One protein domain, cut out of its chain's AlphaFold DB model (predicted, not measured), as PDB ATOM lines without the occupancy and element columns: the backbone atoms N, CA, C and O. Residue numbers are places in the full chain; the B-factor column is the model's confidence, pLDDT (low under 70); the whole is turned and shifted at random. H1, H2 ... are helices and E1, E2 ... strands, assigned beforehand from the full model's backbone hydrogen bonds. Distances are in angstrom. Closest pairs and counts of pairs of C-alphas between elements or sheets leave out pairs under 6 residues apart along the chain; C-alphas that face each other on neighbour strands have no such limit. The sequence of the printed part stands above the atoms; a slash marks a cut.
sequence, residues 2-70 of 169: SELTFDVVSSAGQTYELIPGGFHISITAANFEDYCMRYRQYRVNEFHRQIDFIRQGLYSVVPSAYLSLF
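What this domain is: This is residues 2 to 70 of the 169 residues of the protein "Hypothetical protein" of Rotaria sp. Silwood2 (UniProt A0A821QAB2). A small hairpin of two short strands, E1 and E2, sits loosely beside the long helix H1 at one end of the model, and a second long helix, H2, runs on from H1 nearly end to end, away from that hairpin. Residues 48 to 54 of H2 stick out free, and past the far end of H2 the small helix H3 folds back near it. The printed part has 69 residues, with two named strands followed by three named helices, in the order E1, E2, H1, H2, H3; the sheet has the order E1, E2 and is antiparallel, and the class is mostly helix. The whole is only just extended, close to loose, with a radius of gyration of the C-alphas of 16.9 A, and its outline is elongated, with spans of 48, 25 and 17 A.

Where its parts are: The printed part begins at Ser 2. Strand E1 is residues 7 to 9, Asp 7 to Val 9, and its C-alpha 7 is at (-15.166, 38.342, 4.029); it measures 7.1 A from first to last C-alpha. Strand E2 is residues 15 to 17, Thr 15 to Glu 17, and measures 7.0 A. Residues 18 to 31 then hold no named element. Helix H1 is residues 32 to 45, Phe 32 to Asn 45, and runs 20.0 A from C-alpha 32 at (-17.834, 45.296, 13.877) to C-alpha 45 at (-0.706, 38.144, 6.447). Helix H2 is residues 48 to 61, His 48 to Val 61, and is 20.1 A long; its last C-alpha, 61, is at (23.106, 35.648, 3.295). Helix H3 is residues 64 to 67, Ser 64 to Leu 67, and measures 5.1 A.

How they stand to each other: E1 and E2 form a hairpin, antiparallel, with 154 degrees between their N-to-C directions. The C-alphas of Val 8 and Tyr 16, which face each other, are 5.4 A apart. Across the pair, N 8 and O 16 are 2.9 A apart and N 16 and O 8 are 2.8 A apart, both within hydrogen-bond range. The closest C-alphas of E1 and H1 are those of Val 8 and Tyr 39, 7.1 A apart, the one pair within 8 A; the centres of these two elements are 10.2 A apart. Residues 35 to 43 of H1 make 9 pairs of C-alphas within 10 A with E1 and 4 with E2. H1 and H2 meet only through their link, and H1 touches no helix. H2 and H3 meet only through their link too, but they are near each other, with 7 pairs of C-alphas within 10 A. Both strands are apart from H2 and from H3, and H1 is apart from H3. Every O i to N i+4 pair of H1 is within hydrogen-bond range, as are 9 of 10 in H2, while H3 is too short for such a pair; its one O i to N i+3 pair is within range.

The domain as a whole: The two C-alphas farthest apart are those of Ser 2 and Tyr 66, 49.0 A, and the first and last printed C-alphas, those of Ser 2 and Phe 70, are 45.0 A apart. The printed part has no cut. The link from E2 to H1, with 14 residues, is long, and its C-alphas lie 9 to 22 A from the mean of all C-alphas. The links from E1 to E2, from H1 to H2 and from H2 to H3 are tight. The mean pLDDT of the printed part is 91.8, and residue 2 is under 70.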
ATOM      1  N   SER A   2     -24.657  46.877  -0.613       63.31
ATOM      2  CA  SER A   2     -24.266  45.488  -0.341       63.31
ATOM      3  C   SER A   2     -24.144  45.309   1.171       63.31
ATOM      4  O   SER A   2     -23.487  46.127   1.816       63.31
ATOM      5  N   GLU A   3     -24.811  44.304   1.737       77.38
ATOM      6  CA  GLU A   3     -24.596  43.938   3.138       77.38
ATOM      7  C   GLU A   3     -23.129  43.540   3.313       77.38
ATOM      8  O   GLU A   3     -22.587  42.791   2.503       77.38
ATOM      9  N   LEU A   4     -22.467  44.105   4.322       86.50
ATOM     10  CA  LEU A   4     -21.099  43.728   4.649       86.50
ATOM     11  C   LEU A   4     -21.137  42.412   5.425       86.50
ATOM     12  O   LEU A   4     -21.864  42.300   6.417       86.50
ATOM     13  N   THR A   5     -20.341  41.448   4.987       93.19
ATOM     14  CA  THR A   5     -20.185  40.125   5.597       93.19
ATOM     15  C   THR A   5     -18.743  39.922   6.068       93.19
ATOM     16  O   THR A   5     -17.877  40.768   5.836       93.19
ATOM     17  N   PHE A   6     -18.466  38.840   6.799       94.06
ATOM     18  CA  PHE A   6     -17.122  38.535   7.312       94.06
ATOM     19  C   PHE A   6     -16.212  37.939   6.226       94.06
ATOM     20  O   PHE A   6     -15.657  36.845   6.365       94.06
ATOM     21  N   ASP A   7     -16.033  38.683   5.144       94.19
ATOM     22  CA  ASP A   7     -15.166  38.342   4.029       94.19
ATOM     23  C   ASP A   7     -14.299  39.526   3.593       94.19
ATOM     24  O   ASP A   7     -14.470  40.669   4.019       94.19
ATOM     25  N   VAL A   8     -13.297  39.226   2.775       93.69
ATOM     26  CA  VAL A   8     -12.348  40.201   2.248       93.69
ATOM     27  C   VAL A   8     -11.937  39.820   0.837       93.69
ATOM     28  O   VAL A   8     -11.653  38.660   0.538       93.69
ATOM     29  N   VAL A   9     -11.851  40.819  -0.037       93.38
ATOM     30  CA  VAL A   9     -11.267  40.662  -1.368       93.38
ATOM     31  C   VAL A   9      -9.757  40.858  -1.260       93.38
ATOM     32  O   VAL A   9      -9.277  41.909  -0.832       93.38
ATOM     33  N   SER A  10      -9.005  39.826  -1.629       92.69
ATOM     34  CA  SER A  10      -7.550  39.883  -1.768       92.69
ATOM     35  C   SER A  10      -7.127  40.840  -2.885       92.69
ATOM     36  O   SER A  10      -7.877  41.151  -3.807       92.69
ATOM     37  N   SER A  11      -5.860  41.222  -2.871       90.12
ATOM     38  CA  SER A  11      -5.189  42.036  -3.884       90.12
ATOM     39  C   SER A  11      -5.150  41.346  -5.253       90.12
ATOM     40  O   SER A  11      -4.954  42.008  -6.266       90.12
ATOM     41  N   ALA A  12      -5.371  40.027  -5.300       89.25
ATOM     42  CA  ALA A  12      -5.536  39.250  -6.529       89.25
ATOM     43  C   ALA A  12      -6.995  39.204  -7.035       89.25
ATOM     44  O   ALA A  12      -7.284  38.516  -8.011       89.25
ATOM     45  N   GLY A  13      -7.927  39.888  -6.364       92.12
ATOM     46  CA  GLY A  13      -9.352  39.914  -6.707       92.12
ATOM     47  C   GLY A  13     -10.150  38.689  -6.246       92.12
ATOM     48  O   GLY A  13     -11.309  38.546  -6.616       92.12
ATOM     49  N   GLN A  14      -9.553  37.796  -5.454       92.12
ATOM     50  CA  GLN A  14     -10.224  36.612  -4.905       92.12
ATOM     51  C   GLN A  14     -10.804  36.903  -3.522       92.12
ATOM     52  O   GLN A  14     -10.119  37.523  -2.708       92.12
ATOM     53  N   THR A  15     -12.010  36.419  -3.239       93.19
ATOM     54  CA  THR A  15     -12.676  36.614  -1.945       93.19
ATOM     55  C   THR A  15     -12.347  35.492  -0.963       93.19
ATOM     56  O   THR A  15     -12.383  34.316  -1.323       93.19
ATOM     57  N   TYR A  16     -12.053  35.857   0.284       92.94
ATOM     58  CA  TYR A  16     -11.726  34.948   1.380       92.94
ATOM     59  C   TYR A  16     -12.608  35.220   2.593       92.94
ATOM     60  O   TYR A  16     -12.902  36.372   2.902       92.94
ATOM     61  N   GLU A  17     -12.974  34.166   3.315       94.44
ATOM     62  CA  GLU A  17     -13.662  34.303   4.597       94.44
ATOM     63  C   GLU A  17     -12.674  34.683   5.709       94.44
ATOM     64  O   GLU A  17     -11.603  34.087   5.838       94.44
ATOM     65  N   LEU A  18     -13.047  35.654   6.544       93.75
ATOM     66  CA  LEU A  18     -12.263  36.074   7.712       93.75
ATOM     67  C   LEU A  18     -12.457  35.143   8.920       93.75
ATOM     68  O   LEU A  18     -11.587  35.048   9.790       93.75
ATOM     69  N   ILE A  19     -13.604  34.469   8.972       92.56
ATOM     70  CA  ILE A  19     -13.980  33.450   9.955       92.56
ATOM     71  C   ILE A  19     -14.701  32.307   9.226       92.56
ATOM     72  O   ILE A  19     -15.280  32.556   8.171       92.56
ATOM     73  N   PRO A  20     -14.711  31.073   9.758       93.12
ATOM     74  CA  PRO A  20     -15.420  29.964   9.120       93.12
ATOM     75  C   PRO A  20     -16.906  30.284   8.898       93.12
ATOM     76  O   PRO A  20     -17.615  30.584   9.859       93.12
ATOM     77  N   GLY A  21     -17.374  30.224   7.646       92.00
ATOM     78  CA  GLY A  21     -18.755  30.572   7.289       92.00
ATOM     79  C   GLY A  21     -19.041  32.079   7.285       92.00
ATOM     80  O   GLY A  21     -20.203  32.488   7.344       92.00
ATOM     81  N   GLY A  22     -17.996  32.910   7.241       90.12
ATOM     82  CA  GLY A  22     -18.080  34.368   7.299       90.12
ATOM     83  C   GLY A  22     -18.921  34.998   6.189       90.12
ATOM     84  O   GLY A  22     -19.525  36.045   6.423       90.12
ATOM     85  N   PHE A  23     -19.064  34.333   5.036       91.75
ATOM     86  CA  PHE A  23     -19.956  34.786   3.958       91.75
ATOM     87  C   PHE A  23     -21.429  34.887   4.376       91.75
ATOM     88  O   PHE A  23     -22.198  35.612   3.752       91.75
ATOM     89  N   HIS A  24     -21.841  34.157   5.413       91.75
ATOM     90  CA  HIS A  24     -23.223  34.137   5.899       91.75
ATOM     91  C   HIS A  24     -23.433  34.981   7.161       91.75
ATOM     92  O   HIS A  24     -24.543  35.027   7.691       91.75
ATOM     93  N   ILE A  25     -22.380  35.628   7.664       92.44
ATOM     94  CA  ILE A  25     -22.423  36.409   8.898       92.44
ATOM     95  C   ILE A  25     -22.401  37.886   8.527       92.44
ATOM     96  O   ILE A  25     -21.363  38.421   8.141       92.44
ATOM     97  N   SER A  26     -23.546  38.552   8.667       92.44
ATOM     98  CA  SER A  26     -23.650  39.993   8.441       92.44
ATOM     99  C   SER A  26     -22.975  40.780   9.567       92.44
ATOM    100  O   SER A  26     -23.054  40.438  10.756       92.44
ATOM    101  N   ILE A  27     -22.323  41.875   9.196       92.56
ATOM    102  CA  ILE A  27     -21.702  42.786  10.150       92.56
ATOM    103  C   ILE A  27     -22.785  43.619  10.848       92.56
ATOM    104  O   ILE A  27     -23.665  44.208  10.226       92.56
ATOM    105  N   THR A  28     -22.695  43.684  12.170       92.56
ATOM    106  CA  THR A  28     -23.551  44.439  13.084       92.56
ATOM    107  C   THR A  28     -22.680  45.330  13.966       92.56
ATOM    108  O   THR A  28     -21.484  45.089  14.119       92.56
ATOM    109  N   ALA A  29     -23.264  46.336  14.620       91.00
ATOM    110  CA  ALA A  29     -22.512  47.211  15.527       91.00
ATOM    111  C   ALA A  29     -21.793  46.447  16.660       91.00
ATOM    112  O   ALA A  29     -20.749  46.890  17.126       91.00
ATOM    113  N   ALA A  30     -22.320  45.288  17.072       93.06
ATOM    114  CA  ALA A  30     -21.737  44.462  18.126       93.06
ATOM    115  C   ALA A  30     -20.537  43.618  17.660       93.06
ATOM    116  O   ALA A  30     -19.664  43.320  18.467       93.06
ATOM    117  N   ASN A  31     -20.487  43.218  16.383       92.75
ATOM    118  CA  ASN A  31     -19.417  42.368  15.838       92.75
ATOM    119  C   ASN A  31     -18.420  43.139  14.945       92.75
ATOM    120  O   ASN A  31     -17.429  42.571  14.489       92.75
ATOM    121  N   PHE A  32     -18.658  44.435  14.724       92.62
ATOM    122  CA  PHE A  32     -17.834  45.296  13.877       92.62
ATOM    123  C   PHE A  32     -16.367  45.356  14.324       92.62
ATOM    124  O   PHE A  32     -15.465  45.367  13.488       92.62
ATOM    125  N   GLU A  33     -16.115  45.369  15.635       95.44
ATOM    126  CA  GLU A  33     -14.754  45.386  16.179       95.44
ATOM    127  C   GLU A  33     -13.991  44.088  15.868       95.44
ATOM    128  O   GLU A  33     -12.847  44.146  15.411       95.44
ATOM    129  N   ASP A  34     -14.640  42.926  16.015       94.50
ATOM    130  CA  ASP A  34     -14.048  41.634  15.643       94.50
ATOM    131  C   ASP A  34     -13.773  41.577  14.136       94.50
ATOM    132  O   ASP A  34     -12.669  41.219  13.729       94.50
ATOM    133  N   TYR A  35     -14.712  42.040  13.303       94.25
ATOM    134  CA  TYR A  35     -14.472  42.172  11.865       94.25
ATOM    135  C   TYR A  35     -13.234  43.029  11.570       94.25
ATOM    136  O   TYR A  35     -12.363  42.603  10.814       94.25
ATOM    137  N   CYS A  36     -13.105  44.209  12.187       94.88
ATOM    138  CA  CYS A  36     -11.962  45.101  11.967       94.88
ATOM    139  C   CYS A  36     -10.634  44.443  12.357       94.88
ATOM    140  O   CYS A  36      -9.643  44.549  11.626       94.88
ATOM    141  N   MET A  37     -10.612  43.742  13.491       95.81
ATOM    142  CA  MET A  37      -9.446  43.000  13.959       95.81
ATOM    143  C   MET A  37      -9.069  41.877  12.982       95.81
ATOM    144  O   MET A  37      -7.911  41.793  12.562       95.81
ATOM    145  N   ARG A  38     -10.040  41.052  12.569       94.88
ATOM    146  CA  ARG A  38      -9.845  39.945  11.619       94.88
ATOM    147  C   ARG A  38      -9.399  40.441  10.250       94.88
ATOM    148  O   ARG A  38      -8.458  39.898   9.674       94.88
ATOM    149  N   TYR A  39     -10.023  41.508   9.761       94.50
ATOM    150  CA  TYR A  39      -9.669  42.157   8.507       94.50
ATOM    151  C   TYR A  39      -8.219  42.646   8.543       94.50
ATOM    152  O   TYR A  39      -7.432  42.326   7.653       94.50
ATOM    153  N   ARG A  40      -7.815  43.356   9.606       95.25
ATOM    154  CA  ARG A  40      -6.424  43.795   9.783       95.25
ATOM    155  C   ARG A  40      -5.462  42.604   9.805       95.25
ATOM    156  O   ARG A  40      -4.433  42.653   9.135       95.25
ATOM    157  N   GLN A  41      -5.792  41.544  10.543       94.50
ATOM    158  CA  GLN A  41      -4.961  40.343  10.617       94.50
ATOM    159  C   GLN A  41      -4.796  39.684   9.242       94.50
ATOM    160  O   GLN A  41      -3.682  39.299   8.890       94.50
ATOM    161  N   TYR A  42      -5.863  39.602   8.446       94.19
ATOM    162  CA  TYR A  42      -5.780  39.120   7.071       94.19
ATOM    163  C   TYR A  42      -4.859  40.003   6.222       94.19
ATOM    164  O   TYR A  42      -3.925  39.491   5.612       94.19
ATOM    165  N   ARG A  43      -5.053  41.331   6.231       94.06
ATOM    166  CA  ARG A  43      -4.259  42.271   5.414       94.06
ATOM    167  C   ARG A  43      -2.761  42.213   5.724       94.06
ATOM    168  O   ARG A  43      -1.954  42.314   4.809       94.06
ATOM    169  N   VAL A  44      -2.380  42.023   6.988       92.88
ATOM    170  CA  VAL A  44      -0.966  41.874   7.387       92.88
ATOM    171  C   VAL A  44      -0.367  40.554   6.886       92.88
ATOM    172  O   VAL A  44       0.811  40.507   6.543       92.88
ATOM    173  N   ASN A  45      -1.168  39.488   6.812       93.31
ATOM    174  CA  ASN A  45      -0.706  38.144   6.447       93.31
ATOM    175  C   ASN A  45      -0.972  37.763   4.983       93.31
ATOM    176  O   ASN A  45      -0.597  36.673   4.555       93.31
ATOM    177  N   GLU A  46      -1.583  38.647   4.199       93.81
ATOM    178  CA  GLU A  46      -1.982  38.393   2.813       93.81
ATOM    179  C   GLU A  46      -0.817  37.916   1.928       93.81
ATOM    180  O   GLU A  46      -0.991  37.054   1.067       93.81
ATOM    181  N   PHE A  47       0.389  38.425   2.187       93.56
ATOM    182  CA  PHE A  47       1.606  38.097   1.441       93.56
ATOM    183  C   PHE A  47       2.571  37.189   2.215       93.56
ATOM    184  O   PHE A  47       3.751  37.119   1.875       93.56
ATOM    185  N   HIS A  48       2.107  36.480   3.255       91.69
ATOM    186  CA  HIS A  48       2.975  35.695   4.145       91.69
ATOM    187  C   HIS A  48       3.880  34.716   3.383       91.69
ATOM    188  O   HIS A  48       5.062  34.593   3.691       91.69
ATOM    189  N   ARG A  49       3.361  34.060   2.338       91.88
ATOM    190  CA  ARG A  49       4.140  33.117   1.521       91.88
ATOM    191  C   ARG A  49       5.297  33.802   0.788       91.88
ATOM    192  O   ARG A  49       6.396  33.262   0.735       91.88
ATOM    193  N   GLN A  50       5.058  34.972   0.205       94.19
ATOM    194  CA  GLN A  50       6.063  35.757  -0.506       94.19
ATOM    195  C   GLN A  50       7.110  36.295   0.475       94.19
ATOM    196  O   GLN A  50       8.308  36.197   0.212       94.19
ATOM    197  N   ILE A  51       6.660  36.788   1.631       93.31
ATOM    198  CA  ILE A  51       7.531  37.254   2.713       93.31
ATOM    199  C   ILE A  51       8.403  36.112   3.252       93.31
ATOM    200  O   ILE A  51       9.586  36.328   3.499       93.31
ATOM    201  N   ASP A  52       7.881  34.889   3.364       93.50
ATOM    202  CA  ASP A  52       8.668  33.725   3.784       93.50
ATOM    203  C   ASP A  52       9.816  33.402   2.823       93.50
ATOM    204  O   ASP A  52      10.919  33.101   3.277       93.50
ATOM    205  N   PHE A  53       9.598  33.498   1.510       95.12
ATOM    206  CA  PHE A  53      10.676  33.305   0.537       95.12
ATOM    207  C   PHE A  53      11.730  34.412   0.618       95.12
ATOM    208  O   PHE A  53      12.923  34.118   0.580       95.12
ATOM    209  N   ILE A  54      11.309  35.670   0.793       92.38
ATOM    210  CA  ILE A  54      12.233  36.793   1.018       92.38
ATOM    211  C   ILE A  54      13.046  36.555   2.294       92.38
ATOM    212  O   ILE A  54      14.266  36.705   2.288       92.38
ATOM    213  N   ARG A  55      12.391  36.113   3.371       91.75
ATOM    214  CA  ARG A  55      13.023  35.788   4.653       91.75
ATOM    215  C   ARG A  55      14.044  34.661   4.518       91.75
ATOM    216  O   ARG A  55      15.141  34.782   5.050       91.75
ATOM    217  N   GLN A  56      13.722  33.596   3.785       93.12
ATOM    218  CA  GLN A  56      14.664  32.506   3.504       93.12
ATOM    219  C   GLN A  56      15.872  32.988   2.693       93.12
ATOM    220  O   GLN A  56      17.006  32.655   3.035       93.12
ATOM    221  N   GLY A  57      15.644  33.806   1.661       93.69
ATOM    222  CA  GLY A  57      16.716  34.421   0.880       93.69
ATOM    223  C   GLY A  57      17.622  35.289   1.750       93.69
ATOM    224  O   GLY A  57      18.840  35.123   1.731       93.69
ATOM    225  N   LEU A  58      17.038  36.140   2.592       91.06
ATOM    226  CA  LEU A  58      17.790  36.977   3.520       91.06
ATOM    227  C   LEU A  58      18.607  36.137   4.518       91.06
ATOM    228  O   LEU A  58      19.793  36.398   4.702       91.06
ATOM    229  N   TYR A  59      18.012  35.088   5.097       92.69
ATOM    230  CA  TYR A  59      18.689  34.192   6.045       92.69
ATOM    231  C   TYR A  59      19.818  33.363   5.425       92.69
ATOM    232  O   TYR A  59      20.714  32.925   6.145       92.69
ATOM    233  N   SER A  60      19.799  33.157   4.105       92.56
ATOM    234  CA  SER A  60      20.893  32.493   3.388       92.56
ATOM    235  C   SER A  60      22.156  33.354   3.293       92.56
ATOM    236  O   SER A  60      23.255  32.815   3.180       92.56
ATOM    237  N   VAL A  61      22.005  34.680   3.368       92.75
ATOM    238  CA  VAL A  61      23.106  35.648   3.295       92.75
ATOM    239  C   VAL A  61      23.530  36.093   4.693       92.75
ATOM    240  O   VAL A  61      24.720  36.143   4.995       92.75
ATOM    241  N   VAL A  62      22.560  36.398   5.559       88.69
ATOM    242  CA  VAL A  62      22.785  36.893   6.920       88.69
ATOM    243  C   VAL A  62      22.100  35.959   7.920       88.69
ATOM    244  O   VAL A  62      20.875  35.841   7.886       88.69
ATOM    245  N   PRO A  63      22.834  35.321   8.851       91.19
ATOM    246  CA  PRO A  63      22.229  34.433   9.840       91.19
ATOM    247  C   PRO A  63      21.139  35.126  10.667       91.19
ATOM    248  O   PRO A  63      21.317  36.249  11.142       91.19
ATOM    249  N   SER A  64      20.027  34.424  10.901       89.69
ATOM    250  CA  SER A  64      18.846  34.967  11.591       89.69
ATOM    251  C   SER A  64      19.144  35.518  12.989       89.69
ATOM    252  O   SER A  64      18.521  36.494  13.398       89.69
ATOM    253  N   ALA A  65      20.126  34.942  13.690       89.88
ATOM    254  CA  ALA A  65      20.554  35.388  15.014       89.88
ATOM    255  C   ALA A  65      21.059  36.841  15.026       89.88
ATOM    256  O   ALA A  65      20.837  37.551  16.002       89.88
ATOM    257  N   TYR A  66      21.695  37.310  13.946       88.62
ATOM    258  CA  TYR A  66      22.128  38.705  13.852       88.62
ATOM    259  C   TYR A  66      20.953  39.635  13.579       88.62
ATOM    260  O   TYR A  66      20.845  40.683  14.202       88.62
ATOM    261  N   LEU A  67      20.033  39.228  12.702       86.31
ATOM    262  CA  LEU A  67      18.847  40.022  12.376       86.31
ATOM    263  C   LEU A  67      17.916  40.189  13.582       86.31
ATOM    264  O   LEU A  67      17.283  41.228  13.709       86.31
ATOM    265  N   SER A  68      17.873  39.214  14.498       88.31
ATOM    266  CA  SER A  68      17.100  39.334  15.743       88.31
ATOM    267  C   SER A  68      17.651  40.353  16.743       88.31
ATOM    268  O   SER A  68      16.972  40.648  17.721       88.31
ATOM    269  N   LEU A  69      18.865  40.876  16.529       91.94
ATOM    270  CA  LEU A  69      19.437  41.932  17.368       91.94
ATOM    271  C   LEU A  69      18.954  43.330  16.964       91.94
ATOM    272  O   LEU A  69      19.074  44.250  17.766       91.94
ATOM    273  N   PHE A  70      18.428  43.487  15.746       89.38
ATOM    274  CA  PHE A  70      17.965  44.766  15.222       89.38
ATOM    275  C   PHE A  70      16.467  44.952  15.457       89.38
ATOM    276  O   PHE A  70      15.660  44.034  15.283       89.38
TER     277      PHE A  70